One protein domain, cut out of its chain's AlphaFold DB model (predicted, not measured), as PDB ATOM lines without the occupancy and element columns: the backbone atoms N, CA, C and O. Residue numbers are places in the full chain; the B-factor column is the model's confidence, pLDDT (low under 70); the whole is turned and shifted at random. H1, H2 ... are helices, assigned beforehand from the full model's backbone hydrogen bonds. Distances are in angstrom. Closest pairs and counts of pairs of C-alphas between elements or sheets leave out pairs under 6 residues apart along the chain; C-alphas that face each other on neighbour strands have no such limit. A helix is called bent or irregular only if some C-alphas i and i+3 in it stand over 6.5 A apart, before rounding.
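What this domain is: This is residues 163 to 356 of the 359 residues of an uncharacterized protein of Drosophila virilis (UniProt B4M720). Ten mostly crossed helices are packed into one body with H5 in the middle; H4 and H7 run the same way, side by side over part of their lengths, and H5 stands across them. H1 makes one end of the body, with residues 163 to 169 sticking out, while H10 and the long link of residues 295 to 312 lie at the other end. The printed part has 194 residues, with ten named helices, H1 to H10 in order along the chain, and no named strand; the class is all helix, with 141 residues in the named helices. The whole is compact, with a radius of gyration of the C-alphas of 17.6 A, and the C-alphas span 53 by 40 by 26 A.

Where its parts are: H1, residues 163 to 184, begins at C-alpha 163 (109.102, 135.568, 91.172) and is 32.0 A from first to last C-alpha. It has a kink of 42 degrees near residue 170, yet is neither bent nor irregular, but only just: C-alphas 170 and 173 are 6.2 A apart. H2 is residues 190 to 203, 19.9 A long, and H3 is residues 206 to 214. H4, residues 222 to 237, measures 22.3 A. H5, residues 243 to 257, measures 20.8 A and begins at C-alpha 243 (147.730, 150.266, 95.712). H6 is residues 261 to 271. H7, residues 274 to 294, is 30.6 A long and only just irregular, with C-alphas 290 and 293 7.0 A apart. H8 is residues 313 to 324 and H9 is residues 331 to 338. H10, residues 344 to 356, is 19.5 A long and irregular, with C-alphas 353 and 356 7.1 A apart; it ends at C-alpha 356 (135.663, 158.014, 67.821).

How they stand to each other: H5 is the hub and touches H2, H3, H4, H6 and H8. H1 and H2 form a helical hairpin and only just touch, with 3 pairs of C-alphas within 8 A; the closest C-alphas are those of Ile 184 and Ile 193, 5.8 A apart. H1 touches H3 with residues 173 to 178 alone, about perpendicular at 87 degrees; closest are the C-alphas of Val 174 and Gln 211, 5.5 A. H2 touches H5 with residues 198 to 202 alone, closest at the C-alphas of Arg 202 and Cys 247, 5.1 A. H4 touches H7 at a shallow tilt of 16 degrees, the same way, with residues 275 to 283 of H7 alone; the closest C-alphas are those of Ala 237 and Ala 279, 5.0 A apart. H5 and H6 form a helical hairpin, with the C-alphas of Val 256 and Val 264 closest at 5.4 A. H6 and H7 touch only at the corner, and only just, with 3 pairs within 8 A; closest are the C-alphas of Leu 271 and Ala 277, 4.8 A. H9 touches H7, closest at the C-alphas of Gly 281 and Phe 334, 5.8 A. H10 only just touches H8, with 3 pairs within 8 A, about perpendicular at 88 degrees; closest are the C-alphas of His 321 and Leu 351, 6.8 A. H1 is apart from H10. Every O i to N i+4 pair is within hydrogen-bond range in H4, H5, H8 and H9; the counts are 14 of 18 in H1, 9 of 10 in H2, 4 of 5 in H3, 6 of 7 in H6, 15 of 17 in H7 and 8 of 9 in H10.

The domain as a whole: The two C-alphas farthest apart are those of Thr 163 and Asp 305, 57.1 A. The printed part has no cut. The link from H7 to H8 is long, with 18 residues; in it residues 295 to 296 pair with residues 301 to 302, antiparallel. The mean pLDDT of the printed part is 86.4, and residues 163 to 171 and residue 356 are under 70.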
ATOM      1  N   THR A 163     109.262 134.112  90.990       42.12
ATOM      2  CA  THR A 163     109.102 135.568  91.172       42.12
ATOM      3  C   THR A 163     110.039 136.103  92.253       42.12
ATOM      4  O   THR A 163     110.556 137.213  92.126       42.12
ATOM      5  N   ALA A 164     110.339 135.289  93.271       45.06
ATOM      6  CA  ALA A 164     111.392 135.591  94.227       45.06
ATOM      7  C   ALA A 164     112.770 135.627  93.550       45.06
ATOM      8  O   ALA A 164     113.505 136.559  93.816       45.06
ATOM      9  N   ALA A 165     113.117 134.715  92.634       39.41
ATOM     10  CA  ALA A 165     114.452 134.634  92.017       39.41
ATOM     11  C   ALA A 165     114.938 135.938  91.348       39.41
ATOM     12  O   ALA A 165     116.084 136.331  91.555       39.41
ATOM     13  N   ALA A 166     114.074 136.653  90.615       39.94
ATOM     14  CA  ALA A 166     114.438 137.918  89.961       39.94
ATOM     15  C   ALA A 166     114.588 139.090  90.957       39.94
ATOM     16  O   ALA A 166     115.483 139.923  90.818       39.94
ATOM     17  N   ALA A 167     113.763 139.130  92.009       45.22
ATOM     18  CA  ALA A 167     113.950 140.058  93.127       45.22
ATOM     19  C   ALA A 167     115.168 139.669  93.990       45.22
ATOM     20  O   ALA A 167     115.871 140.533  94.511       45.22
ATOM     21  N   VAL A 168     115.448 138.369  94.105       47.16
ATOM     22  CA  VAL A 168     116.528 137.757  94.883       47.16
ATOM     23  C   VAL A 168     117.878 138.000  94.231       47.16
ATOM     24  O   VAL A 168     118.823 138.225  94.966       47.16
ATOM     25  N   GLU A 169     118.008 138.037  92.905       42.28
ATOM     26  CA  GLU A 169     119.288 138.348  92.248       42.28
ATOM     27  C   GLU A 169     119.715 139.809  92.484       42.28
ATOM     28  O   GLU A 169     120.868 140.079  92.838       42.28
ATOM     29  N   MET A 170     118.767 140.757  92.434       51.94
ATOM     30  CA  MET A 170     118.998 142.130  92.911       51.94
ATOM     31  C   MET A 170     119.251 142.186  94.426       51.94
ATOM     32  O   MET A 170     120.024 143.028  94.885       51.94
ATOM     33  N   ASN A 171     118.661 141.266  95.194       68.00
ATOM     34  CA  ASN A 171     118.870 141.150  96.635       68.00
ATOM     35  C   ASN A 171     120.251 140.555  96.972       68.00
ATOM     36  O   ASN A 171     120.902 141.056  97.875       68.00
ATOM     37  N   VAL A 172     120.785 139.571  96.235       76.50
ATOM     38  CA  VAL A 172     122.028 138.856  96.598       76.50
ATOM     39  C   VAL A 172     123.214 139.807  96.700       76.50
ATOM     40  O   VAL A 172     123.952 139.749  97.681       76.50
ATOM     41  N   ASN A 173     123.369 140.728  95.749       80.81
ATOM     42  CA  ASN A 173     124.421 141.743  95.822       80.81
ATOM     43  C   ASN A 173     124.229 142.670  97.037       80.81
ATOM     44  O   ASN A 173     125.201 143.045  97.691       80.81
ATOM     45  N   VAL A 174     122.989 143.029  97.381       81.50
ATOM     46  CA  VAL A 174     122.696 143.821  98.588       81.50
ATOM     47  C   VAL A 174     123.041 143.019  99.844       81.50
ATOM     48  O   VAL A 174     123.723 143.539 100.725       81.50
ATOM     49  N   LEU A 175     122.668 141.739  99.909       79.44
ATOM     50  CA  LEU A 175     122.991 140.835 101.016       79.44
ATOM     51  C   LEU A 175     124.495 140.695 101.205       79.44
ATOM     52  O   LEU A 175     124.999 140.883 102.310       79.44
ATOM     53  N   GLN A 176     125.219 140.396 100.131       85.00
ATOM     54  CA  GLN A 176     126.668 140.247 100.150       85.00
ATOM     55  C   GLN A 176     127.352 141.556 100.559       85.00
ATOM     56  O   GLN A 176     128.309 141.533 101.335       85.00
ATOM     57  N   MET A 177     126.837 142.704 100.109       90.12
ATOM     58  CA  MET A 177     127.375 144.010 100.476       90.12
ATOM     59  C   MET A 177     127.144 144.273 101.963       90.12
ATOM     60  O   MET A 177     128.091 144.570 102.688       90.12
ATOM     61  N   ARG A 178     125.918 144.075 102.456       87.12
ATOM     62  CA  ARG A 178     125.587 144.226 103.878       87.12
ATOM     63  C   ARG A 178     126.406 143.277 104.754       87.12
ATOM     64  O   ARG A 178     126.892 143.680 105.807       87.12
ATOM     65  N   GLN A 179     126.625 142.035 104.315       85.50
ATOM     66  CA  GLN A 179     127.506 141.080 104.992       85.50
ATOM     67  C   GLN A 179     128.961 141.558 105.024       85.50
ATOM     68  O   GLN A 179     129.603 141.461 106.070       85.50
ATOM     69  N   LEU A 180     129.483 142.097 103.919       90.69
ATOM     70  CA  LEU A 180     130.825 142.678 103.867       90.69
ATOM     71  C   LEU A 180     130.956 143.838 104.861       90.69
ATOM     72  O   LEU A 180     131.888 143.846 105.664       90.69
ATOM     73  N   VAL A 181     130.002 144.772 104.859       91.62
ATOM     74  CA  VAL A 181     129.974 145.912 105.788       91.62
ATOM     75  C   VAL A 181     129.962 145.422 107.233       91.62
ATOM     76  O   VAL A 181     130.796 145.846 108.031       91.62
ATOM     77  N   ARG A 182     129.085 144.470 107.573       87.12
ATOM     78  CA  ARG A 182     129.041 143.863 108.912       87.12
ATOM     79  C   ARG A 182     130.373 143.228 109.296       87.12
ATOM     80  O   ARG A 182     130.846 143.460 110.400       87.12
ATOM     81  N   ARG A 183     131.003 142.461 108.400       88.19
ATOM     82  CA  ARG A 183     132.309 141.828 108.659       88.19
ATOM     83  C   ARG A 183     133.408 142.855 108.904       88.19
ATOM     84  O   ARG A 183     134.195 142.663 109.822       88.19
ATOM     85  N   ILE A 184     133.438 143.942 108.135       92.31
ATOM     86  CA  ILE A 184     134.409 145.023 108.328       92.31
ATOM     87  C   ILE A 184     134.193 145.698 109.692       92.31
ATOM     88  O   ILE A 184     135.144 145.864 110.443       92.31
ATOM     89  N   PHE A 185     132.949 146.010 110.064       88.50
ATOM     90  CA  PHE A 185     132.633 146.657 111.346       88.50
ATOM     91  C   PHE A 185     132.604 145.719 112.563       88.50
ATOM     92  O   PHE A 185     132.329 146.176 113.670       88.50
ATOM     93  N   ARG A 186     132.903 144.423 112.398       84.25
ATOM     94  CA  ARG A 186     133.233 143.539 113.532       84.25
ATOM     95  C   ARG A 186     134.640 143.800 114.072       84.25
ATOM     96  O   ARG A 186     134.944 143.375 115.182       84.25
ATOM     97  N   LEU A 187     135.489 144.463 113.291       88.06
ATOM     98  CA  LEU A 187     136.835 144.842 113.700       88.06
ATOM     99  C   LEU A 187     136.768 145.981 114.721       88.06
ATOM    100  O   LEU A 187     135.905 146.855 114.642       88.06
ATOM    101  N   THR A 188     137.667 145.949 115.699       81.38
ATOM    102  CA  THR A 188     137.595 146.806 116.888       81.38
ATOM    103  C   THR A 188     138.252 148.167 116.695       81.38
ATOM    104  O   THR A 188     137.878 149.113 117.387       81.38
ATOM    105  N   THR A 189     139.210 148.292 115.773       89.25
ATOM    106  CA  THR A 189     139.955 149.536 115.554       89.25
ATOM    107  C   THR A 189     139.708 150.120 114.165       89.25
ATOM    108  O   THR A 189     139.448 149.408 113.192       89.25
ATOM    109  N   VAL A 190     139.823 151.447 114.058       90.56
ATOM    110  CA  VAL A 190     139.735 152.156 112.771       90.56
ATOM    111  C   VAL A 190     140.835 151.694 111.812       90.56
ATOM    112  O   VAL A 190     140.594 151.608 110.608       90.56
ATOM    113  N   ASP A 191     142.020 151.359 112.321       92.44
ATOM    114  CA  ASP A 191     143.131 150.885 111.496       92.44
ATOM    115  C   ASP A 191     142.864 149.489 110.927       92.44
ATOM    116  O   ASP A 191     143.069 149.272 109.732       92.44
ATOM    117  N   ASP A 192     142.296 148.578 111.721       93.94
ATOM    118  CA  ASP A 192     141.870 147.267 111.224       93.94
ATOM    119  C   ASP A 192     140.783 147.406 110.152       93.94
ATOM    120  O   ASP A 192     140.853 146.759 109.104       93.94
ATOM    121  N   ILE A 193     139.817 148.308 110.365       94.81
ATOM    122  CA  ILE A 193     138.783 148.643 109.376       94.81
ATOM    123  C   ILE A 193     139.426 149.167 108.086       94.81
ATOM    124  O   ILE A 193     139.076 148.702 107.000       94.81
ATOM    125  N   LYS A 194     140.395 150.092 108.174       93.31
ATOM    126  CA  LYS A 194     141.137 150.610 107.010       93.31
ATOM    127  C   LYS A 194     141.873 149.494 106.271       93.31
ATOM    128  O   LYS A 194     141.816 149.445 105.044       93.31
ATOM    129  N   ILE A 195     142.552 148.599 106.985       94.06
ATOM    130  CA  ILE A 195     143.286 147.472 106.392       94.06
ATOM    131  C   ILE A 195     142.320 146.522 105.678       94.06
ATOM    132  O   ILE A 195     142.563 146.141 104.528       94.06
ATOM    133  N   ALA A 196     141.214 146.157 106.325       95.56
ATOM    134  CA  ALA A 196     140.196 145.295 105.741       95.56
ATOM    135  C   ALA A 196     139.541 145.939 104.515       95.56
ATOM    136  O   ALA A 196     139.376 145.271 103.495       95.56
ATOM    137  N   LEU A 197     139.249 147.240 104.574       95.19
ATOM    138  CA  LEU A 197     138.708 147.996 103.451       95.19
ATOM    139  C   LEU A 197     139.686 148.032 102.271       95.19
ATOM    140  O   LEU A 197     139.290 147.703 101.158       95.19
ATOM    141  N   LYS A 198     140.975 148.318 102.506       93.69
ATOM    142  CA  LYS A 198     142.016 148.275 101.462       93.69
ATOM    143  C   LYS A 198     142.101 146.902 100.796       93.69
ATOM    144  O   LYS A 198     142.251 146.812  99.581       93.69
ATOM    145  N   ARG A 199     141.994 145.816 101.570       93.81
ATOM    146  CA  ARG A 199     141.954 144.447 101.023       93.81
ATOM    147  C   ARG A 199     140.684 144.203 100.211       93.81
ATOM    148  O   ARG A 199     140.771 143.681  99.104       93.81
ATOM    149  N   ALA A 200     139.528 144.611 100.726       93.69
ATOM    150  CA  ALA A 200     138.253 144.460 100.040       93.69
ATOM    151  C   ALA A 200     138.240 145.222  98.707       93.69
ATOM    152  O   ALA A 200     137.848 144.655  97.695       93.69
ATOM    153  N   MET A 201     138.725 146.466  98.672       92.38
ATOM    154  CA  MET A 201     138.791 147.291  97.456       92.38
ATOM    155  C   MET A 201     139.573 146.621  96.316       92.38
ATOM    156  O   MET A 201     139.272 146.854  95.147       92.38
ATOM    157  N   ARG A 202     140.544 145.763  96.653       91.12
ATOM    158  CA  ARG A 202     141.340 145.000  95.683       91.12
ATOM    159  C   ARG A 202     140.639 143.742  95.176       91.12
ATOM    160  O   ARG A 202     140.864 143.357  94.038       91.12
ATOM    161  N   LEU A 203     139.851 143.082  96.024       88.50
ATOM    162  CA  LEU A 203     139.349 141.721  95.780       88.50
ATOM    163  C   LEU A 203     137.871 141.666  95.382       88.50
ATOM    164  O   LEU A 203     137.428 140.686  94.792       88.50
ATOM    165  N   ILE A 204     137.096 142.676  95.763       88.62
ATOM    166  CA  ILE A 204     135.644 142.686  95.615       88.62
ATOM    167  C   ILE A 204     135.252 143.377  94.311       88.62
ATOM    168  O   ILE A 204     135.791 144.433  93.970       88.62
ATOM    169  N   SER A 205     134.267 142.802  93.615       84.75
ATOM    170  CA  SER A 205     133.751 143.335  92.356       84.75
ATOM    171  C   SER A 205     133.150 144.735  92.521       84.75
ATOM    172  O   SER A 205     132.542 145.075  93.540       84.75
ATOM    173  N   CYS A 206     133.267 145.548  91.467       87.06
ATOM    174  CA  CYS A 206     132.672 146.886  91.410       87.06
ATOM    175  C   CYS A 206     131.154 146.864  91.658       87.06
ATOM    176  O   CYS A 206     130.603 147.791  92.246       87.06
ATOM    177  N   GLU A 207     130.472 145.785  91.258       85.38
ATOM    178  CA  GLU A 207     129.027 145.649  91.435       85.38
ATOM    179  C   GLU A 207     128.590 145.667  92.895       85.38
ATOM    180  O   GLU A 207     127.563 146.265  93.227       85.38
ATOM    181  N   LEU A 208     129.381 145.048  93.774       87.06
ATOM    182  CA  LEU A 208     129.065 144.975  95.192       87.06
ATOM    183  C   LEU A 208     129.206 146.335  95.866       87.06
ATOM    184  O   LEU A 208     128.352 146.747  96.655       87.06
ATOM    185  N   TRP A 209     130.242 147.078  95.473       89.50
ATOM    186  CA  TRP A 209     130.389 148.471  95.862       89.50
ATOM    187  C   TRP A 209     129.171 149.293  95.426       89.50
ATOM    188  O   TRP A 209     128.892 150.310  96.056       89.50
ATOM    189  N   LEU A 210     128.363 148.848  94.438       85.75
ATOM    190  CA  LEU A 210     127.268 149.702  93.941       85.75
ATOM    191  C   LEU A 210     126.129 149.735  94.917       85.75
ATOM    192  O   LEU A 210     125.508 150.779  95.113       85.75
ATOM    193  N   GLN A 211     125.929 148.601  95.564       87.25
ATOM    194  CA  GLN A 211     124.975 148.476  96.637       87.25
ATOM    195  C   GLN A 211     125.419 149.306  97.839       87.25
ATOM    196  O   GLN A 211     124.572 149.934  98.470       87.25
ATOM    197  N   LEU A 212     126.734 149.425  98.089       90.56
ATOM    198  CA  LEU A 212     127.242 150.251  99.184       90.56
ATOM    199  C   LEU A 212     126.737 151.681  99.049       90.56
ATOM    200  O   LEU A 212     126.268 152.211 100.048       90.56
ATOM    201  N   PHE A 213     126.794 152.281  97.853       86.50
ATOM    202  CA  PHE A 213     126.340 153.653  97.573       86.50
ATOM    203  C   PHE A 213     124.811 153.816  97.544       86.50
ATOM    204  O   PHE A 213     124.308 154.909  97.807       86.50
ATOM    205  N   ARG A 214     124.075 152.727  97.305       86.38
ATOM    206  CA  ARG A 214     122.605 152.702  97.242       86.38
ATOM    207  C   ARG A 214     121.917 152.369  98.564       86.38
ATOM    208  O   ARG A 214     120.696 152.447  98.613       86.38
ATOM    209  N   GLU A 215     122.666 152.024  99.615       87.12
ATOM    210  CA  GLU A 215     122.069 151.678 100.910       87.12
ATOM    211  C   GLU A 215     121.119 152.797 101.400       87.12
ATOM    212  O   GLU A 215     121.582 153.943 101.542       87.12
ATOM    213  N   PRO A 216     119.825 152.482 101.640       83.06
ATOM    214  CA  PRO A 216     118.799 153.460 102.002       83.06
ATOM    215  C   PRO A 216     119.094 154.106 103.354       83.06
ATOM    216  O   PRO A 216     119.792 153.519 104.181       83.06
ATOM    217  N   LYS A 217     118.592 155.325 103.575       80.25
ATOM    218  CA  LYS A 217     118.876 156.099 104.798       80.25
ATOM    219  C   LYS A 217     118.249 155.474 106.032       80.25
ATOM    220  O   LYS A 217     118.822 155.552 107.105       80.25
ATOM    221  N   GLU A 218     117.109 154.833 105.832       72.62
ATOM    222  CA  GLU A 218     116.288 154.176 106.839       72.62
ATOM    223  C   GLU A 218     116.915 152.858 107.316       72.62
ATOM    224  O   GLU A 218     116.486 152.284 108.316       72.62
ATOM    225  N   SER A 219     117.930 152.359 106.603       77.31
ATOM    226  CA  SER A 219     118.658 151.169 107.013       77.31
ATOM    227  C   SER A 219     119.545 151.453 108.216       77.31
ATOM    228  O   SER A 219     120.362 152.371 108.225       77.31
ATOM    229  N   ILE A 220     119.495 150.546 109.180       78.19
ATOM    230  CA  ILE A 220     120.432 150.456 110.305       78.19
ATOM    231  C   ILE A 220     121.911 150.372 109.883       78.19
ATOM    232  O   ILE A 220     122.802 150.736 110.650       78.19
ATOM    233  N   LEU A 221     122.202 149.910 108.660       83.62
ATOM    234  CA  LEU A 221     123.561 149.855 108.125       83.62
ATOM    235  C   LEU A 221     123.974 151.147 107.427       83.62
ATOM    236  O   LEU A 221     125.151 151.283 107.090       83.62
ATOM    237  N   HIS A 222     123.061 152.101 107.227       85.12
ATOM    238  CA  HIS A 222     123.327 153.307 106.451       85.12
ATOM    239  C   HIS A 222     124.563 154.052 106.949       85.12
ATOM    240  O   HIS A 222     125.451 154.349 106.155       85.12
ATOM    241  N   THR A 223     124.677 154.285 108.259       85.56
ATOM    242  CA  THR A 223     125.819 154.999 108.846       85.56
ATOM    243  C   THR A 223     127.136 154.258 108.609       85.56
ATOM    244  O   THR A 223     128.132 154.868 108.220       85.56
ATOM    245  N   ARG A 224     127.146 152.929 108.768       89.75
ATOM    246  CA  ARG A 224     128.324 152.082 108.511       89.75
ATOM    247  C   ARG A 224     128.721 152.125 107.035       89.75
ATOM    248  O   ARG A 224     129.887 152.346 106.709       89.75
ATOM    249  N   CYS A 225     127.747 151.987 106.138       91.56
ATOM    250  CA  CYS A 225     127.958 152.122 104.702       91.56
ATOM    251  C   CYS A 225     128.499 153.510 104.357       91.56
ATOM    252  O   CYS A 225     129.472 153.618 103.619       91.56
ATOM    253  N   TYR A 226     127.913 154.566 104.922       90.19
ATOM    254  CA  TYR A 226     128.333 155.947 104.723       90.19
ATOM    255  C   TYR A 226     129.790 156.158 105.140       90.19
ATOM    256  O   TYR A 226     130.554 156.705 104.351       90.19
ATOM    257  N   VAL A 227     130.200 155.669 106.315       92.31
ATOM    258  CA  VAL A 227     131.598 155.739 106.777       92.31
ATOM    259  C   VAL A 227     132.539 155.058 105.783       92.31
ATOM    260  O   VAL A 227     133.519 155.671 105.372       92.31
ATOM    261  N   LEU A 228     132.226 153.842 105.319       95.06
ATOM    262  CA  LEU A 228     133.072 153.161 104.329       95.06
ATOM    263  C   LEU A 228     133.117 153.904 102.995       95.06
ATOM    264  O   LEU A 228     134.190 153.995 102.407       95.06
ATOM    265  N   ARG A 229     132.001 154.494 102.536       93.75
ATOM    266  CA  ARG A 229     132.001 155.359 101.343       93.75
ATOM    267  C   ARG A 229     132.981 156.518 101.522       93.75
ATOM    268  O   ARG A 229     133.754 156.780 100.606       93.75
ATOM    269  N   GLN A 230     132.973 157.181 102.684       93.12
ATOM    270  CA  GLN A 230     133.904 158.278 102.961       93.12
ATOM    271  C   GLN A 230     135.350 157.796 102.953       93.12
ATOM    272  O   GLN A 230     136.170 158.382 102.259       93.12
ATOM    273  N   MET A 231     135.641 156.682 103.623       94.88
ATOM    274  CA  MET A 231     136.989 156.118 103.664       94.88
ATOM    275  C   MET A 231     137.499 155.712 102.273       94.88
ATOM    276  O   MET A 231     138.663 155.947 101.971       94.88
ATOM    277  N   ILE A 232     136.645 155.143 101.412       94.25
ATOM    278  CA  ILE A 232     136.994 154.854 100.009       94.25
ATOM    279  C   ILE A 232     137.326 156.155  99.270       94.25
ATOM    280  O   ILE A 232     138.329 156.217  98.565       94.25
ATOM    281  N   CYS A 233     136.505 157.196  99.436       94.44
ATOM    282  CA  CYS A 233     136.743 158.493  98.800       94.44
ATOM    283  C   CYS A 233     138.047 159.137  99.291       94.44
ATOM    284  O   CYS A 233     138.791 159.678  98.483       94.44
ATOM    285  N   ASP A 234     138.354 159.035 100.583       93.62
ATOM    286  CA  ASP A 234     139.594 159.563 101.157       93.62
ATOM    287  C   ASP A 234     140.814 158.822 100.600       93.62
ATOM    288  O   ASP A 234     141.760 159.452 100.139       93.62
ATOM    289  N   MET A 235     140.754 157.488 100.515       93.44
ATOM    290  CA  MET A 235     141.819 156.690  99.895       93.44
ATOM    291  C   MET A 235     141.992 156.991  98.399       93.44
ATOM    292  O   MET A 235     143.105 156.909  97.881       93.44
ATOM    293  N   LEU A 236     140.915 157.315  97.679       92.88
ATOM    294  CA  LEU A 236     140.995 157.754  96.283       92.88
ATOM    295  C   LEU A 236     141.622 159.151  96.163       92.88
ATOM    296  O   LEU A 236     142.437 159.368  95.271       92.88
ATOM    297  N   ALA A 237     141.295 160.066  97.078       88.19
ATOM    298  CA  ALA A 237     141.863 161.413  97.123       88.19
ATOM    299  C   ALA A 237     143.351 161.425  97.524       88.19
ATOM    300  O   ALA A 237     144.094 162.287  97.061       88.19
ATOM    301  N   GLU A 238     143.814 160.442  98.309       84.81
ATOM    302  CA  GLU A 238     145.248 160.181  98.551       84.81
ATOM    303  C   GLU A 238     146.016 159.821  97.255       84.81
ATOM    304  O   GLU A 238     147.247 159.870  97.222       84.81
ATOM    305  N   GLY A 239     145.304 159.497  96.168       76.94
ATOM    306  CA  GLY A 239     145.848 159.371  94.820       76.94
ATOM    307  C   GLY A 239     146.529 158.031  94.520       76.94
ATOM    308  O   GLY A 239     146.240 156.989  95.114       76.94
ATOM    309  N   THR A 240     147.446 158.056  93.548       73.81
ATOM    310  CA  THR A 240     148.106 156.867  92.972       73.81
ATOM    311  C   THR A 240     149.079 156.165  93.926       73.81
ATOM    312  O   THR A 240     149.493 155.039  93.659       73.81
ATOM    313  N   ALA A 241     149.406 156.778  95.069       73.69
ATOM    314  CA  ALA A 241     150.297 156.207  96.080       73.69
ATOM    315  C   ALA A 241     149.685 155.009  96.831       73.69
ATOM    316  O   ALA A 241     150.412 154.226  97.446       73.69
ATOM    317  N   CYS A 242     148.359 154.842  96.794       81.38
ATOM    318  CA  CYS A 242     147.663 153.743  97.452       81.38
ATOM    319  C   CYS A 242     147.371 152.595  96.459       81.38
ATOM    320  O   CYS A 242     146.509 152.745  95.587       81.38
ATOM    321  N   PRO A 243     147.979 151.398  96.614       86.38
ATOM    322  CA  PRO A 243     147.730 150.266  95.712       86.38
ATOM    323  C   PRO A 243     146.268 149.805  95.694       86.38
ATOM    324  O   PRO A 243     145.776 149.312  94.684       86.38
ATOM    325  N   ALA A 244     145.557 149.957  96.817       90.50
ATOM    326  CA  ALA A 244     144.142 149.605  96.896       90.50
ATOM    327  C   ALA A 244     143.270 150.536  96.044       90.50
ATOM    328  O   ALA A 244     142.340 150.057  95.400       90.50
ATOM    329  N   SER A 245     143.599 151.831  95.996       91.94
ATOM    330  CA  SER A 245     142.924 152.822  95.154       91.94
ATOM    331  C   SER A 245     143.115 152.504  93.674       91.94
ATOM    332  O   SER A 245     142.145 152.507  92.923       91.94
ATOM    333  N   ALA A 246     144.326 152.110  93.270       91.12
ATOM    334  CA  ALA A 246     144.582 151.698  91.894       91.12
ATOM    335  C   ALA A 246     143.787 150.451  91.482       91.12
ATOM    336  O   ALA A 246     143.101 150.482  90.462       91.12
ATOM    337  N   CYS A 247     143.796 149.387  92.294       91.19
ATOM    338  CA  CYS A 247     142.971 148.207  92.015       91.19
ATOM    339  C   CYS A 247     141.474 148.548  91.989       91.19
ATOM    340  O   CYS A 247     140.736 148.013  91.171       91.19
ATOM    341  N   PHE A 248     141.013 149.446  92.861       93.50
ATOM    342  CA  PHE A 248     139.615 149.865  92.881       93.50
ATOM    343  C   PHE A 248     139.215 150.591  91.591       93.50
ATOM    344  O   PHE A 248     138.179 150.281  91.007       93.50
ATOM    345  N   VAL A 249     140.053 151.510  91.104       94.19
ATOM    346  CA  VAL A 249     139.829 152.210  89.829       94.19
ATOM    347  C   VAL A 249     139.910 151.242  88.647       94.19
ATOM    348  O   VAL A 249     139.084 151.318  87.741       94.19
ATOM    349  N   GLN A 250     140.819 150.268  88.690       92.19
ATOM    350  CA  GLN A 250     140.903 149.214  87.678       92.19
ATOM    351  C   GLN A 250     139.641 148.336  87.673       92.19
ATOM    352  O   GLN A 250     139.103 148.010  86.617       92.19
ATOM    353  N   ASN A 251     139.096 148.021  88.849       91.81
ATOM    354  CA  ASN A 251     137.828 147.305  88.980       91.81
ATOM    355  C   ASN A 251     136.647 148.116  88.419       91.81
ATOM    356  O   ASN A 251     135.747 147.526  87.818       91.81
ATOM    357  N   ILE A 252     136.652 149.448  88.570       93.94
ATOM    358  CA  ILE A 252     135.680 150.328  87.901       93.94
ATOM    359  C   ILE A 252     135.841 150.210  86.387       93.94
ATOM    360  O   ILE A 252     134.849 149.954  85.709       93.94
ATOM    361  N   TYR A 253     137.064 150.337  85.862       93.31
ATOM    362  CA  TYR A 253     137.339 150.184  84.432       93.31
ATOM    363  C   TYR A 253     136.810 148.853  83.894       93.31
ATOM    364  O   TYR A 253     136.003 148.853  82.969       93.31
ATOM    365  N   HIS A 254     137.170 147.722  84.506       91.62
ATOM    366  CA  HIS A 254     136.690 146.412  84.062       91.62
ATOM    367  C   HIS A 254     135.164 146.306  84.091       91.62
ATOM    368  O   HIS A 254     134.574 145.700  83.199       91.62
ATOM    369  N   PHE A 255     134.513 146.920  85.079       91.44
ATOM    370  CA  PHE A 255     133.059 146.914  85.196       91.44
ATOM    371  C   PHE A 255     132.350 147.656  84.055       91.44
ATOM    372  O   PHE A 255     131.297 147.196  83.599       91.44
ATOM    373  N   VAL A 256     132.905 148.779  83.591       92.06
ATOM    374  CA  VAL A 256     132.314 149.558  82.492       92.06
ATOM    375  C   VAL A 256     132.792 149.128  81.106       92.06
ATOM    376  O   VAL A 256     131.978 149.111  80.191       92.06
ATOM    377  N   ALA A 257     134.058 148.735  80.951       87.56
ATOM    378  CA  ALA A 257     134.648 148.377  79.662       87.56
ATOM    379  C   ALA A 257     134.265 146.961  79.202       87.56
ATOM    380  O   ALA A 257     133.959 146.759  78.031       87.56
ATOM    381  N   ASN A 258     134.225 145.989  80.122       80.88
ATOM    382  CA  ASN A 258     133.832 144.604  79.816       80.88
ATOM    383  C   ASN A 258     132.340 144.342  80.095       80.88
ATOM    384  O   ASN A 258     131.865 143.213  79.980       80.88
ATOM    385  N   GLY A 259     131.616 145.370  80.539       71.50
ATOM    386  CA  GLY A 259     130.222 145.289  80.948       71.50
ATOM    387  C   GLY A 259     129.226 145.533  79.819       71.50
ATOM    388  O   GLY A 259     129.571 145.920  78.707       71.50
ATOM    389  N   SER A 260     127.940 145.363  80.130       75.56
ATOM    390  CA  SER A 260     126.867 145.841  79.250       75.56
ATOM    391  C   SER A 260     126.769 147.371  79.291       75.56
ATOM    392  O   SER A 260     127.167 148.001  80.272       75.56
ATOM    393  N   SER A 261     126.147 147.986  78.282       76.12
ATOM    394  CA  SER A 261     125.872 149.436  78.259       76.12
ATOM    395  C   SER A 261     125.116 149.937  79.502       76.12
ATOM    396  O   SER A 261     125.242 151.098  79.891       76.12
ATOM    397  N   SER A 262     124.378 149.055  80.186       84.25
ATOM    398  CA  SER A 262     123.715 149.367  81.454       84.25
ATOM    399  C   SER A 262     124.694 149.663  82.605       84.25
ATOM    400  O   SER A 262     124.358 150.437  83.502       84.25
ATOM    401  N   ASN A 263     125.918 149.125  82.573       88.38
ATOM    402  CA  ASN A 263     126.933 149.350  83.605       88.38
ATOM    403  C   ASN A 263     127.478 150.778  83.580       88.38
ATOM    404  O   ASN A 263     127.693 151.363  84.641       88.38
ATOM    405  N   VAL A 264     127.599 151.380  82.395       89.94
ATOM    406  CA  VAL A 264     127.957 152.799  82.254       89.94
ATOM    407  C   VAL A 264     126.891 153.682  82.911       89.94
ATOM    408  O   VAL A 264     127.212 154.540  83.730       89.94
ATOM    409  N   SER A 265     125.607 153.412  82.653       89.25
ATOM    410  CA  SER A 265     124.501 154.116  83.322       89.25
ATOM    411  C   SER A 265     124.526 153.930  84.844       89.25
ATOM    412  O   SER A 265     124.275 154.876  85.589       89.25
ATOM    413  N   ARG A 266     124.870 152.730  85.335       89.38
ATOM    414  CA  ARG A 266     125.018 152.456  86.777       89.38
ATOM    415  C   ARG A 266     126.186 153.238  87.391       89.38
ATOM    416  O   ARG A 266     126.021 153.753  88.496       89.38
ATOM    417  N   LEU A 267     127.309 153.379  86.681       91.38
ATOM    418  CA  LEU A 267     128.420 154.240  87.098       91.38
ATOM    419  C   LEU A 267     127.992 155.715  87.140       91.38
ATOM    420  O   LEU A 267     128.312 156.416  88.094       91.38
ATOM    421  N   PHE A 268     127.214 156.200  86.172       91.81
ATOM    422  CA  PHE A 268     126.698 157.572  86.227       91.81
ATOM    423  C   PHE A 268     125.801 157.807  87.444       91.81
ATOM    424  O   PHE A 268     125.931 158.839  88.098       91.81
ATOM    425  N   CYS A 269     124.982 156.830  87.841       89.25
ATOM    426  CA  CYS A 269     124.242 156.921  89.100       89.25
ATOM    427  C   CYS A 269     125.162 157.071  90.322       89.25
ATOM    428  O   CYS A 269     124.805 157.786  91.252       89.25
ATOM    429  N   TRP A 270     126.337 156.435  90.344       89.69
ATOM    430  CA  TRP A 270     127.316 156.668  91.411       89.69
ATOM    431  C   TRP A 270     127.922 158.053  91.391       89.69
ATOM    432  O   TRP A 270     128.100 158.652  92.448       89.69
ATOM    433  N   LEU A 271     128.251 158.559  90.206       92.94
ATOM    434  CA  LEU A 271     128.857 159.876  90.048       92.94
ATOM    435  C   LEU A 271     127.900 161.016  90.435       92.94
ATOM    436  O   LEU A 271     128.344 162.144  90.613       92.94
ATOM    437  N   MET A 272     126.612 160.731  90.659       90.56
ATOM    438  CA  MET A 272     125.701 161.663  91.336       90.56
ATOM    439  C   MET A 272     126.114 161.944  92.791       90.56
ATOM    440  O   MET A 272     125.754 162.980  93.351       90.56
ATOM    441  N   HIS A 273     126.874 161.050  93.433       90.62
ATOM    442  CA  HIS A 273     127.453 161.305  94.747       90.62
ATOM    443  C   HIS A 273     128.681 162.210  94.609       90.62
ATOM    444  O   HIS A 273     129.781 161.737  94.327       90.62
ATOM    445  N   ALA A 274     128.503 163.506  94.879       90.75
ATOM    446  CA  ALA A 274     129.521 164.541  94.673       90.75
ATOM    447  C   ALA A 274     130.905 164.205  95.263       90.75
ATOM    448  O   ALA A 274     131.915 164.397  94.595       90.75
ATOM    449  N   ARG A 275     130.972 163.646  96.483       92.44
ATOM    450  CA  ARG A 275     132.257 163.262  97.100       92.44
ATOM    451  C   ARG A 275     132.944 162.109  96.373       92.44
ATOM    452  O   ARG A 275     134.157 162.142  96.219       92.44
ATOM    453  N   PHE A 276     132.183 161.128  95.890       93.94
ATOM    454  CA  PHE A 276     132.748 160.040  95.094       93.94
ATOM    455  C   PHE A 276     133.238 160.542  93.736       93.94
ATOM    456  O   PHE A 276     134.359 160.237  93.344       93.94
ATOM    457  N   ALA A 277     132.432 161.361  93.056       94.50
ATOM    458  CA  ALA A 277     132.823 161.977  91.795       94.50
ATOM    459  C   ALA A 277     134.088 162.835  91.936       94.50
ATOM    460  O   ALA A 277     135.011 162.682  91.143       94.50
ATOM    461  N   GLY A 278     134.161 163.674  92.974       94.44
ATOM    462  CA  GLY A 278     135.343 164.485  93.263       94.44
ATOM    463  C   GLY A 278     136.571 163.643  93.612       94.44
ATOM    464  O   GLY A 278     137.663 163.929  93.131       94.44
ATOM    465  N   ALA A 279     136.411 162.568  94.388       95.06
ATOM    466  CA  ALA A 279     137.517 161.677  94.738       95.06
ATOM    467  C   ALA A 279     138.052 160.897  93.525       95.06
ATOM    468  O   ALA A 279     139.263 160.818  93.328       95.06
ATOM    469  N   LEU A 280     137.164 160.363  92.678       95.44
ATOM    470  CA  LEU A 280     137.564 159.704  91.433       95.44
ATOM    471  C   LEU A 280     138.204 160.704  90.458       95.44
ATOM    472  O   LEU A 280     139.231 160.396  89.858       95.44
ATOM    473  N   GLY A 281     137.635 161.907  90.337       94.81
ATOM    474  CA  GLY A 281     138.199 163.000  89.545       94.81
ATOM    475  C   GLY A 281     139.604 163.382  90.010       94.81
ATOM    476  O   GLY A 281     140.522 163.421  89.197       94.81
ATOM    477  N   SER A 282     139.802 163.534  91.322       94.19
ATOM    478  CA  SER A 282     141.109 163.817  91.933       94.19
ATOM    479  C   SER A 282     142.130 162.712  91.650       94.19
ATOM    480  O   SER A 282     143.283 163.003  91.332       94.19
ATOM    481  N   TYR A 283     141.710 161.443  91.700       95.56
ATOM    482  CA  TYR A 283     142.573 160.314  91.350       95.56
ATOM    483  C   TYR A 283     143.024 160.375  89.880       95.56
ATOM    484  O   TYR A 283     144.219 160.272  89.593       95.56
ATOM    485  N   LEU A 284     142.087 160.583  88.942       94.94
ATOM    486  CA  LEU A 284     142.408 160.720  87.515       94.94
ATOM    487  C   LEU A 284     143.275 161.959  87.249       94.94
ATOM    488  O   LEU A 284     144.216 161.894  86.463       94.94
ATOM    489  N   TYR A 285     142.988 163.077  87.919       93.88
ATOM    490  CA  TYR A 285     143.787 164.297  87.842       93.88
ATOM    491  C   TYR A 285     145.234 164.036  88.265       93.88
ATOM    492  O   TYR A 285     146.152 164.367  87.519       93.88
ATOM    493  N   GLY A 286     145.444 163.398  89.422       92.56
ATOM    494  CA  GLY A 286     146.778 163.074  89.930       92.56
ATOM    495  C   GLY A 286     147.556 162.155  88.987       92.56
ATOM    496  O   GLY A 286     148.745 162.374  88.754       92.56
ATOM    497  N   TYR A 287     146.877 161.182  88.372       92.69
ATOM    498  CA  TYR A 287     147.473 160.368  87.312       92.69
ATOM    499  C   TYR A 287     147.933 161.230  86.131       92.69
ATOM    500  O   TYR A 287     149.096 161.168  85.739       92.69
ATOM    501  N   TRP A 288     147.057 162.074  85.581       93.25
ATOM    502  CA  TRP A 288     147.410 162.903  84.427       93.25
ATOM    503  C   TRP A 288     148.503 163.917  84.743       93.25
ATOM    504  O   TRP A 288     149.397 164.122  83.926       93.25
ATOM    505  N   GLN A 289     148.491 164.500  85.939       92.25
ATOM    506  CA  GLN A 289     149.538 165.406  86.397       92.25
ATOM    507  C   GLN A 289     150.922 164.739  86.370       92.25
ATOM    508  O   GLN A 289     151.900 165.381  85.989       92.25
ATOM    509  N   GLN A 290     150.999 163.455  86.732       89.94
ATOM    510  CA  GLN A 290     152.241 162.682  86.715       89.94
ATOM    511  C   GLN A 290     152.619 162.202  85.309       89.94
ATOM    512  O   GLN A 290     153.797 162.189  84.977       89.94
ATOM    513  N   GLN A 291     151.649 161.806  84.481       90.38
ATOM    514  CA  GLN A 291     151.911 161.096  83.222       90.38
ATOM    515  C   GLN A 291     152.015 162.010  81.993       90.38
ATOM    516  O   GLN A 291     152.762 161.701  81.065       90.38
ATOM    517  N   LEU A 292     151.319 163.155  81.967       90.31
ATOM    518  CA  LEU A 292     151.316 164.058  80.807       90.31
ATOM    519  C   LEU A 292     152.704 164.541  80.356       90.31
ATOM    520  O   LEU A 292     152.917 164.597  79.140       90.31
ATOM    521  N   PRO A 293     153.666 164.845  81.252       90.00
ATOM    522  CA  PRO A 293     155.023 165.209  80.838       90.00
ATOM    523  C   PRO A 293     155.723 164.113  80.022       90.00
ATOM    524  O   PRO A 293     156.525 164.411  79.140       90.00
ATOM    525  N   HIS A 294     155.369 162.852  80.273       88.31
ATOM    526  CA  HIS A 294     155.990 161.666  79.692       88.31
ATOM    527  C   HIS A 294     155.213 161.089  78.504       88.31
ATOM    528  O   HIS A 294     155.646 160.115  77.894       88.31
ATOM    529  N   LEU A 295     154.064 161.663  78.154       87.50
ATOM    530  CA  LEU A 295     153.243 161.172  77.053       87.50
ATOM    531  C   LEU A 295     153.960 161.368  75.704       87.50
ATOM    532  O   LEU A 295     154.540 162.422  75.458       87.50
ATOM    533  N   ARG A 296     153.891 160.394  74.796       83.75
ATOM    534  CA  ARG A 296     154.238 160.526  73.371       83.75
ATOM    535  C   ARG A 296     152.959 160.405  72.556       83.75
ATOM    536  O   ARG A 296     152.305 159.368  72.554       83.75
ATOM    537  N   LEU A 297     152.584 161.499  71.897       79.12
ATOM    538  CA  LEU A 297     151.293 161.622  71.215       79.12
ATOM    539  C   LEU A 297     151.216 160.820  69.914       79.12
ATOM    540  O   LEU A 297     150.109 160.460  69.511       79.12
ATOM    541  N   ASP A 298     152.350 160.571  69.262       78.94
ATOM    542  CA  ASP A 298     152.411 159.839  67.993       78.94
ATOM    543  C   ASP A 298     152.155 158.346  68.203       78.94
ATOM    544  O   ASP A 298     151.338 157.760  67.497       78.94
ATOM    545  N   ASP A 299     152.755 157.779  69.251       74.81
ATOM    546  CA  ASP A 299     152.660 156.352  69.572       74.81
ATOM    547  C   ASP A 299     151.531 156.022  70.563       74.81
ATOM    548  O   ASP A 299     151.284 154.851  70.837       74.81
ATOM    549  N   VAL A 300     150.862 157.042  71.124       80.94
ATOM    550  CA  VAL A 300     149.851 156.907  72.194       80.94
ATOM    551  C   VAL A 300     150.396 156.070  73.361       80.94
ATOM    552  O   VAL A 300     149.784 155.120  73.833       80.94
ATOM    553  N   GLN A 301     151.602 156.406  73.816       82.19
ATOM    554  CA  GLN A 301     152.310 155.678  74.874       82.19
ATOM    555  C   GLN A 301     153.087 156.643  75.769       82.19
ATOM    556  O   GLN A 301     153.479 157.728  75.340       82.19
ATOM    557  N   CYS A 302     153.338 156.253  77.016       82.31
ATOM    558  CA  CYS A 302     154.265 156.978  77.883       82.31
ATOM    559  C   CYS A 302     155.722 156.590  77.571       82.31
ATOM    560  O   CYS A 302     156.009 155.464  77.167       82.31
ATOM    561  N   THR A 303     156.661 157.517  77.769       83.25
ATOM    562  CA  THR A 303     158.102 157.239  77.689       83.25
ATOM    563  C   THR A 303     158.535 156.221  78.741       83.25
ATOM    564  O   THR A 303     157.933 156.163  79.809       83.25
ATOM    565  N   GLY A 304     159.649 155.516  78.509       79.50
ATOM    566  CA  GLY A 304     160.229 154.589  79.493       79.50
ATOM    567  C   GLY A 304     160.588 155.218  80.849       79.50
ATOM    568  O   GLY A 304     160.611 154.507  81.846       79.50
ATOM    569  N   ASP A 305     160.791 156.540  80.903       83.69
ATOM    570  CA  ASP A 305     161.084 157.286  82.139       83.69
ATOM    571  C   ASP A 305     159.825 157.701  82.926       83.69
ATOM    572  O   ASP A 305     159.919 158.427  83.916       83.69
ATOM    573  N   ALA A 306     158.632 157.305  82.471       82.50
ATOM    574  CA  ALA A 306     157.390 157.644  83.151       82.50
ATOM    575  C   ALA A 306     157.297 156.944  84.519       82.50
ATOM    576  O   ALA A 306     157.711 155.787  84.649       82.50
ATOM    577  N   PRO A 307     156.700 157.588  85.539       82.31
ATOM    578  CA  PRO A 307     156.426 156.933  86.808       82.31
ATOM    579  C   PRO A 307     155.606 155.660  86.588       82.31
ATOM    580  O   PRO A 307     154.584 155.691  85.895       82.31
ATOM    581  N   MET A 308     156.032 154.555  87.206       78.56
ATOM    582  CA  MET A 308     155.296 153.294  87.158       78.56
ATOM    583  C   MET A 308     153.872 153.504  87.675       78.56
ATOM    584  O   MET A 308     153.666 153.906  88.819       78.56
ATOM    585  N   SER A 309     152.893 153.201  86.826       79.50
ATOM    586  CA  SER A 309     151.477 153.225  87.172       79.50
ATOM    587  C   SER A 309     150.925 151.807  87.181       79.50
ATOM    588  O   SER A 309     151.258 150.992  86.325       79.50
ATOM    589  N   ALA A 310     150.052 151.528  88.144       77.75
ATOM    590  CA  ALA A 310     149.327 150.265  88.205       77.75
ATOM    591  C   ALA A 310     148.209 150.164  87.151       77.75
ATOM    592  O   ALA A 310     147.839 149.051  86.792       77.75
ATOM    593  N   LEU A 311     147.693 151.297  86.653       84.12
ATOM    594  CA  LEU A 311     146.746 151.337  85.532       84.12
ATOM    595  C   LEU A 311     147.439 151.729  84.233       84.12
ATOM    596  O   LEU A 311     148.320 152.602  84.235       84.12
ATOM    597  N   SER A 312     147.003 151.112  83.136       88.31
ATOM    598  CA  SER A 312     147.509 151.411  81.797       88.31
ATOM    599  C   SER A 312     146.990 152.758  81.283       88.31
ATOM    600  O   SER A 312     146.006 153.311  81.786       88.31
ATOM    601  N   LEU A 313     147.661 153.301  80.262       88.88
ATOM    602  CA  LEU A 313     147.234 154.543  79.617       88.88
ATOM    603  C   LEU A 313     145.823 154.412  79.024       88.88
ATOM    604  O   LEU A 313     145.005 155.308  79.217       88.88
ATOM    605  N   ASP A 314     145.516 153.285  78.379       88.69
ATOM    606  CA  ASP A 314     144.211 153.033  77.756       88.69
ATOM    607  C   ASP A 314     143.074 152.979  78.785       88.69
ATOM    608  O   ASP A 314     142.011 153.563  78.573       88.69
ATOM    609  N   GLU A 315     143.307 152.334  79.934       91.31
ATOM    610  CA  GLU A 315     142.327 152.260  81.025       91.31
ATOM    611  C   GLU A 315     141.971 153.661  81.540       91.31
ATOM    612  O   GLU A 315     140.797 154.016  81.703       91.31
ATOM    613  N   MET A 316     142.998 154.486  81.754       93.06
ATOM    614  CA  MET A 316     142.841 155.844  82.266       93.06
ATOM    615  C   MET A 316     142.243 156.781  81.221       93.06
ATOM    616  O   MET A 316     141.425 157.638  81.571       93.06
ATOM    617  N   LEU A 317     142.579 156.603  79.942       92.19
ATOM    618  CA  LEU A 317     141.950 157.322  78.836       92.19
ATOM    619  C   LEU A 317     140.464 157.028  78.740       92.19
ATOM    620  O   LEU A 317     139.671 157.966  78.664       92.19
ATOM    621  N   TYR A 318     140.083 155.754  78.793       92.12
ATOM    622  CA  TYR A 318     138.688 155.346  78.727       92.12
ATOM    623  C   TYR A 318     137.869 155.928  79.887       92.12
ATOM    624  O   TYR A 318     136.829 156.550  79.664       92.12
ATOM    625  N   LEU A 319     138.356 155.809  81.128       94.19
ATOM    626  CA  LEU A 319     137.675 156.389  82.292       94.19
ATOM    627  C   LEU A 319     137.585 157.917  82.204       94.19
ATOM    628  O   LEU A 319     136.530 158.494  82.470       94.19
ATOM    629  N   THR A 320     138.661 158.581  81.780       94.88
ATOM    630  CA  THR A 320     138.675 160.040  81.593       94.88
ATOM    631  C   THR A 320     137.665 160.466  80.533       94.88
ATOM    632  O   THR A 320     136.915 161.418  80.749       94.88
ATOM    633  N   HIS A 321     137.595 159.737  79.416       92.62
ATOM    634  CA  HIS A 321     136.592 159.955  78.382       92.62
ATOM    635  C   HIS A 321     135.181 159.811  78.959       92.62
ATOM    636  O   HIS A 321     134.385 160.740  78.826       92.62
ATOM    637  N   LEU A 322     134.893 158.715  79.674       92.62
ATOM    638  CA  LEU A 322     133.588 158.466  80.296       92.62
ATOM    639  C   LEU A 322     133.137 159.613  81.207       92.62
ATOM    640  O   LEU A 322     131.998 160.073  81.087       92.62
ATOM    641  N   LEU A 323     134.027 160.112  82.071       94.50
ATOM    642  CA  LEU A 323     133.721 161.218  82.983       94.50
ATOM    643  C   LEU A 323     133.494 162.551  82.251       94.50
ATOM    644  O   LEU A 323     132.815 163.423  82.796       94.50
ATOM    645  N   LEU A 324     134.006 162.704  81.026       93.50
ATOM    646  CA  LEU A 324     133.842 163.892  80.183       93.50
ATOM    647  C   LEU A 324     132.683 163.798  79.174       93.50
ATOM    648  O   LEU A 324     132.371 164.800  78.516       93.50
ATOM    649  N   THR A 325     132.024 162.640  79.056       90.75
ATOM    650  CA  THR A 325     130.853 162.468  78.180       90.75
ATOM    651  C   THR A 325     129.695 163.370  78.601       90.75
ATOM    652  O   THR A 325     129.548 163.739  79.765       90.75
ATOM    653  N   THR A 326     128.807 163.698  77.659       88.06
ATOM    654  CA  THR A 326     127.629 164.550  77.904       88.06
ATOM    655  C   THR A 326     126.680 164.004  78.971       88.06
ATOM    656  O   THR A 326     125.993 164.786  79.618       88.06
ATOM    657  N   LYS A 327     126.647 162.680  79.157       88.75
ATOM    658  CA  LYS A 327     125.784 161.992  80.127       88.75
ATOM    659  C   LYS A 327     126.393 161.914  81.532       88.75
ATOM    660  O   LYS A 327     125.681 161.566  82.470       88.75
ATOM    661  N   SER A 328     127.682 162.219  81.683       92.31
ATOM    662  CA  SER A 328     128.352 162.194  82.981       92.31
ATOM    663  C   SER A 328     127.872 163.355  83.865       92.31
ATOM    664  O   SER A 328     127.989 164.518  83.464       92.31
ATOM    665  N   PRO A 329     127.377 163.088  85.087       93.38
ATOM    666  CA  PRO A 329     126.864 164.135  85.970       93.38
ATOM    667  C   PRO A 329     127.969 165.012  86.569       93.38
ATOM    668  O   PRO A 329     127.707 166.142  86.972       93.38
ATOM    669  N   CYS A 330     129.213 164.526  86.602       94.25
ATOM    670  CA  CYS A 330     130.359 165.267  87.126       94.25
ATOM    671  C   CYS A 330     131.193 165.948  86.032       94.25
ATOM    672  O   CYS A 330     132.242 166.516  86.332       94.25
ATOM    673  N   ARG A 331     130.735 165.917  84.770       94.94
ATOM    674  CA  ARG A 331     131.465 166.426  83.599       94.94
ATOM    675  C   ARG A 331     132.016 167.833  83.800       94.94
ATOM    676  O   ARG A 331     133.200 168.055  83.583       94.94
ATOM    677  N   SER A 332     131.159 168.782  84.176       92.94
ATOM    678  CA  SER A 332     131.537 170.198  84.267       92.94
ATOM    679  C   SER A 332     132.577 170.438  85.356       92.94
ATOM    680  O   SER A 332     133.548 171.153  85.122       92.94
ATOM    681  N   GLN A 333     132.396 169.803  86.519       93.31
ATOM    682  CA  GLN A 333     133.345 169.889  87.626       93.31
ATOM    683  C   GLN A 333     134.691 169.277  87.228       93.31
ATOM    684  O   GLN A 333     135.714 169.950  87.304       93.31
ATOM    685  N   PHE A 334     134.682 168.036  86.737       95.44
ATOM    686  CA  PHE A 334     135.904 167.328  86.373       95.44
ATOM    687  C   PHE A 334     136.654 168.028  85.233       95.44
ATOM    688  O   PHE A 334     137.870 168.180  85.283       95.44
ATOM    689  N   TYR A 335     135.939 168.538  84.226       94.44
ATOM    690  CA  TYR A 335     136.552 169.341  83.169       94.44
ATOM    691  C   TYR A 335     137.195 170.621  83.718       94.44
ATOM    692  O   TYR A 335     138.299 170.961  83.299       94.44
ATOM    693  N   GLY A 336     136.538 171.310  84.658       93.19
ATOM    694  CA  GLY A 336     137.103 172.473  85.344       93.19
ATOM    695  C   GLY A 336     138.382 172.142  86.119       93.19
ATOM    696  O   GLY A 336     139.350 172.891  86.047       93.19
ATOM    697  N   GLU A 337     138.435 170.989  86.785       92.81
ATOM    698  CA  GLU A 337     139.648 170.512  87.465       92.81
ATOM    699  C   GLU A 337     140.776 170.229  86.460       92.81
ATOM    700  O   GLU A 337     141.883 170.751  86.612       92.81
ATOM    701  N   LEU A 338     140.494 169.500  85.372       92.88
ATOM    702  CA  LEU A 338     141.477 169.215  84.319       92.88
ATOM    703  C   LEU A 338     142.018 170.484  83.645       92.88
ATOM    704  O   LEU A 338     143.156 170.477  83.180       92.88
ATOM    705  N   GLN A 339     141.254 171.583  83.607       93.06
ATOM    706  CA  GLN A 339     141.733 172.865  83.070       93.06
ATOM    707  C   GLN A 339     142.975 173.407  83.778       93.06
ATOM    708  O   GLN A 339     143.734 174.166  83.180       93.06
ATOM    709  N   THR A 340     143.199 172.989  85.021       93.12
ATOM    710  CA  THR A 340     144.358 173.399  85.816       93.12
ATOM    711  C   THR A 340     145.606 172.553  85.542       93.12
ATOM    712  O   THR A 340     146.685 172.898  86.026       93.12
ATOM    713  N   LEU A 341     145.497 171.456  84.775       91.81
ATOM    714  CA  LEU A 341     146.640 170.594  84.483       91.81
ATOM    715  C   LEU A 341     147.661 171.296  83.579       91.81
ATOM    716  O   LEU A 341     147.297 171.832  82.522       91.81
ATOM    717  N   PRO A 342     148.962 171.203  83.905       84.25
ATOM    718  CA  PRO A 342     149.997 171.576  82.960       84.25
ATOM    719  C   PRO A 342     149.904 170.662  81.731       84.25
ATOM    720  O   PRO A 342     149.673 169.461  81.844       84.25
ATOM    721  N   GLN A 343     150.087 171.229  80.538       85.69
ATOM    722  CA  GLN A 343     150.053 170.485  79.269       85.69
ATOM    723  C   GLN A 343     148.709 169.803  78.935       85.69
ATOM    724  O   GLN A 343     148.678 168.859  78.145       85.69
ATOM    725  N   LEU A 344     147.582 170.324  79.438       89.12
ATOM    726  CA  LEU A 344     146.230 169.858  79.090       89.12
ATOM    727  C   LEU A 344     145.981 169.720  77.577       89.12
ATOM    728  O   LEU A 344     145.208 168.859  77.162       89.12
ATOM    729  N   GLY A 345     146.623 170.548  76.744       86.25
ATOM    730  CA  GLY A 345     146.537 170.443  75.282       86.25
ATOM    731  C   GLY A 345     146.864 169.037  74.772       86.25
ATOM    732  O   GLY A 345     146.127 168.506  73.947       86.25
ATOM    733  N   ARG A 346     147.870 168.380  75.365       87.69
ATOM    734  CA  ARG A 346     148.267 167.009  75.015       87.69
ATOM    735  C   ARG A 346     147.178 165.999  75.373       87.69
ATOM    736  O   ARG A 346     146.850 165.137  74.565       87.69
ATOM    737  N   LEU A 347     146.566 166.138  76.554       89.25
ATOM    738  CA  LEU A 347     145.434 165.298  76.957       89.25
ATOM    739  C   LEU A 347     144.237 165.490  76.019       89.25
ATOM    740  O   LEU A 347     143.596 164.517  75.640       89.25
ATOM    741  N   ARG A 348     143.939 166.732  75.619       88.06
ATOM    742  CA  ARG A 348     142.843 167.029  74.684       88.06
ATOM    743  C   ARG A 348     143.079 166.414  73.312       88.06
ATOM    744  O   ARG A 348     142.162 165.817  72.762       88.06
ATOM    745  N   GLU A 349     144.286 166.541  72.767       86.81
ATOM    746  CA  GLU A 349     144.653 165.912  71.496       86.81
ATOM    747  C   GLU A 349     144.487 164.395  71.561       86.81
ATOM    748  O   GLU A 349     143.888 163.799  70.668       86.81
ATOM    749  N   LEU A 350     144.940 163.780  72.653       86.50
ATOM    750  CA  LEU A 350     144.804 162.349  72.867       86.50
ATOM    751  C   LEU A 350     143.336 161.916  72.999       86.50
ATOM    752  O   LEU A 350     142.908 161.003  72.297       86.50
ATOM    753  N   LEU A 351     142.544 162.614  73.820       86.88
ATOM    754  CA  LEU A 351     141.105 162.369  73.966       86.88
ATOM    755  C   LEU A 351     140.357 162.531  72.637       86.88
ATOM    756  O   LEU A 351     139.454 161.750  72.361       86.88
ATOM    757  N   ASN A 352     140.746 163.492  71.795       84.56
ATOM    758  CA  ASN A 352     140.166 163.675  70.463       84.56
ATOM    759  C   ASN A 352     140.511 162.516  69.518       84.56
ATOM    760  O   ASN A 352     139.642 162.083  68.764       84.56
ATOM    761  N   LYS A 353     141.744 161.989  69.570       81.69
ATOM    762  CA  LYS A 353     142.153 160.821  68.769       81.69
ATOM    763  C   LYS A 353     141.333 159.575  69.119       81.69
ATOM    764  O   LYS A 353     140.964 158.824  68.223       81.69
ATOM    765  N   VAL A 354     141.019 159.374  70.400       78.25
ATOM    766  CA  VAL A 354     140.278 158.189  70.877       78.25
ATOM    767  C   VAL A 354     138.764 158.396  70.964       78.25
ATOM    768  O   VAL A 354     138.027 157.429  71.134       78.25
ATOM    769  N   ALA A 355     138.266 159.627  70.805       74.19
ATOM    770  CA  ALA A 355     136.844 159.945  70.942       74.19
ATOM    771  C   ALA A 355     135.954 159.112  70.012       74.19
ATOM    772  O   ALA A 355     134.888 158.681  70.435       74.19
ATOM    773  N   TYR A 356     136.400 158.848  68.779       66.50
ATOM    774  CA  TYR A 356     135.663 158.014  67.821       66.50
ATOM    775  C   TYR A 356     135.609 156.532  68.223       66.50
ATOM    776  O   TYR A 356     134.673 155.836  67.859       66.50
TER     777      TYR A 356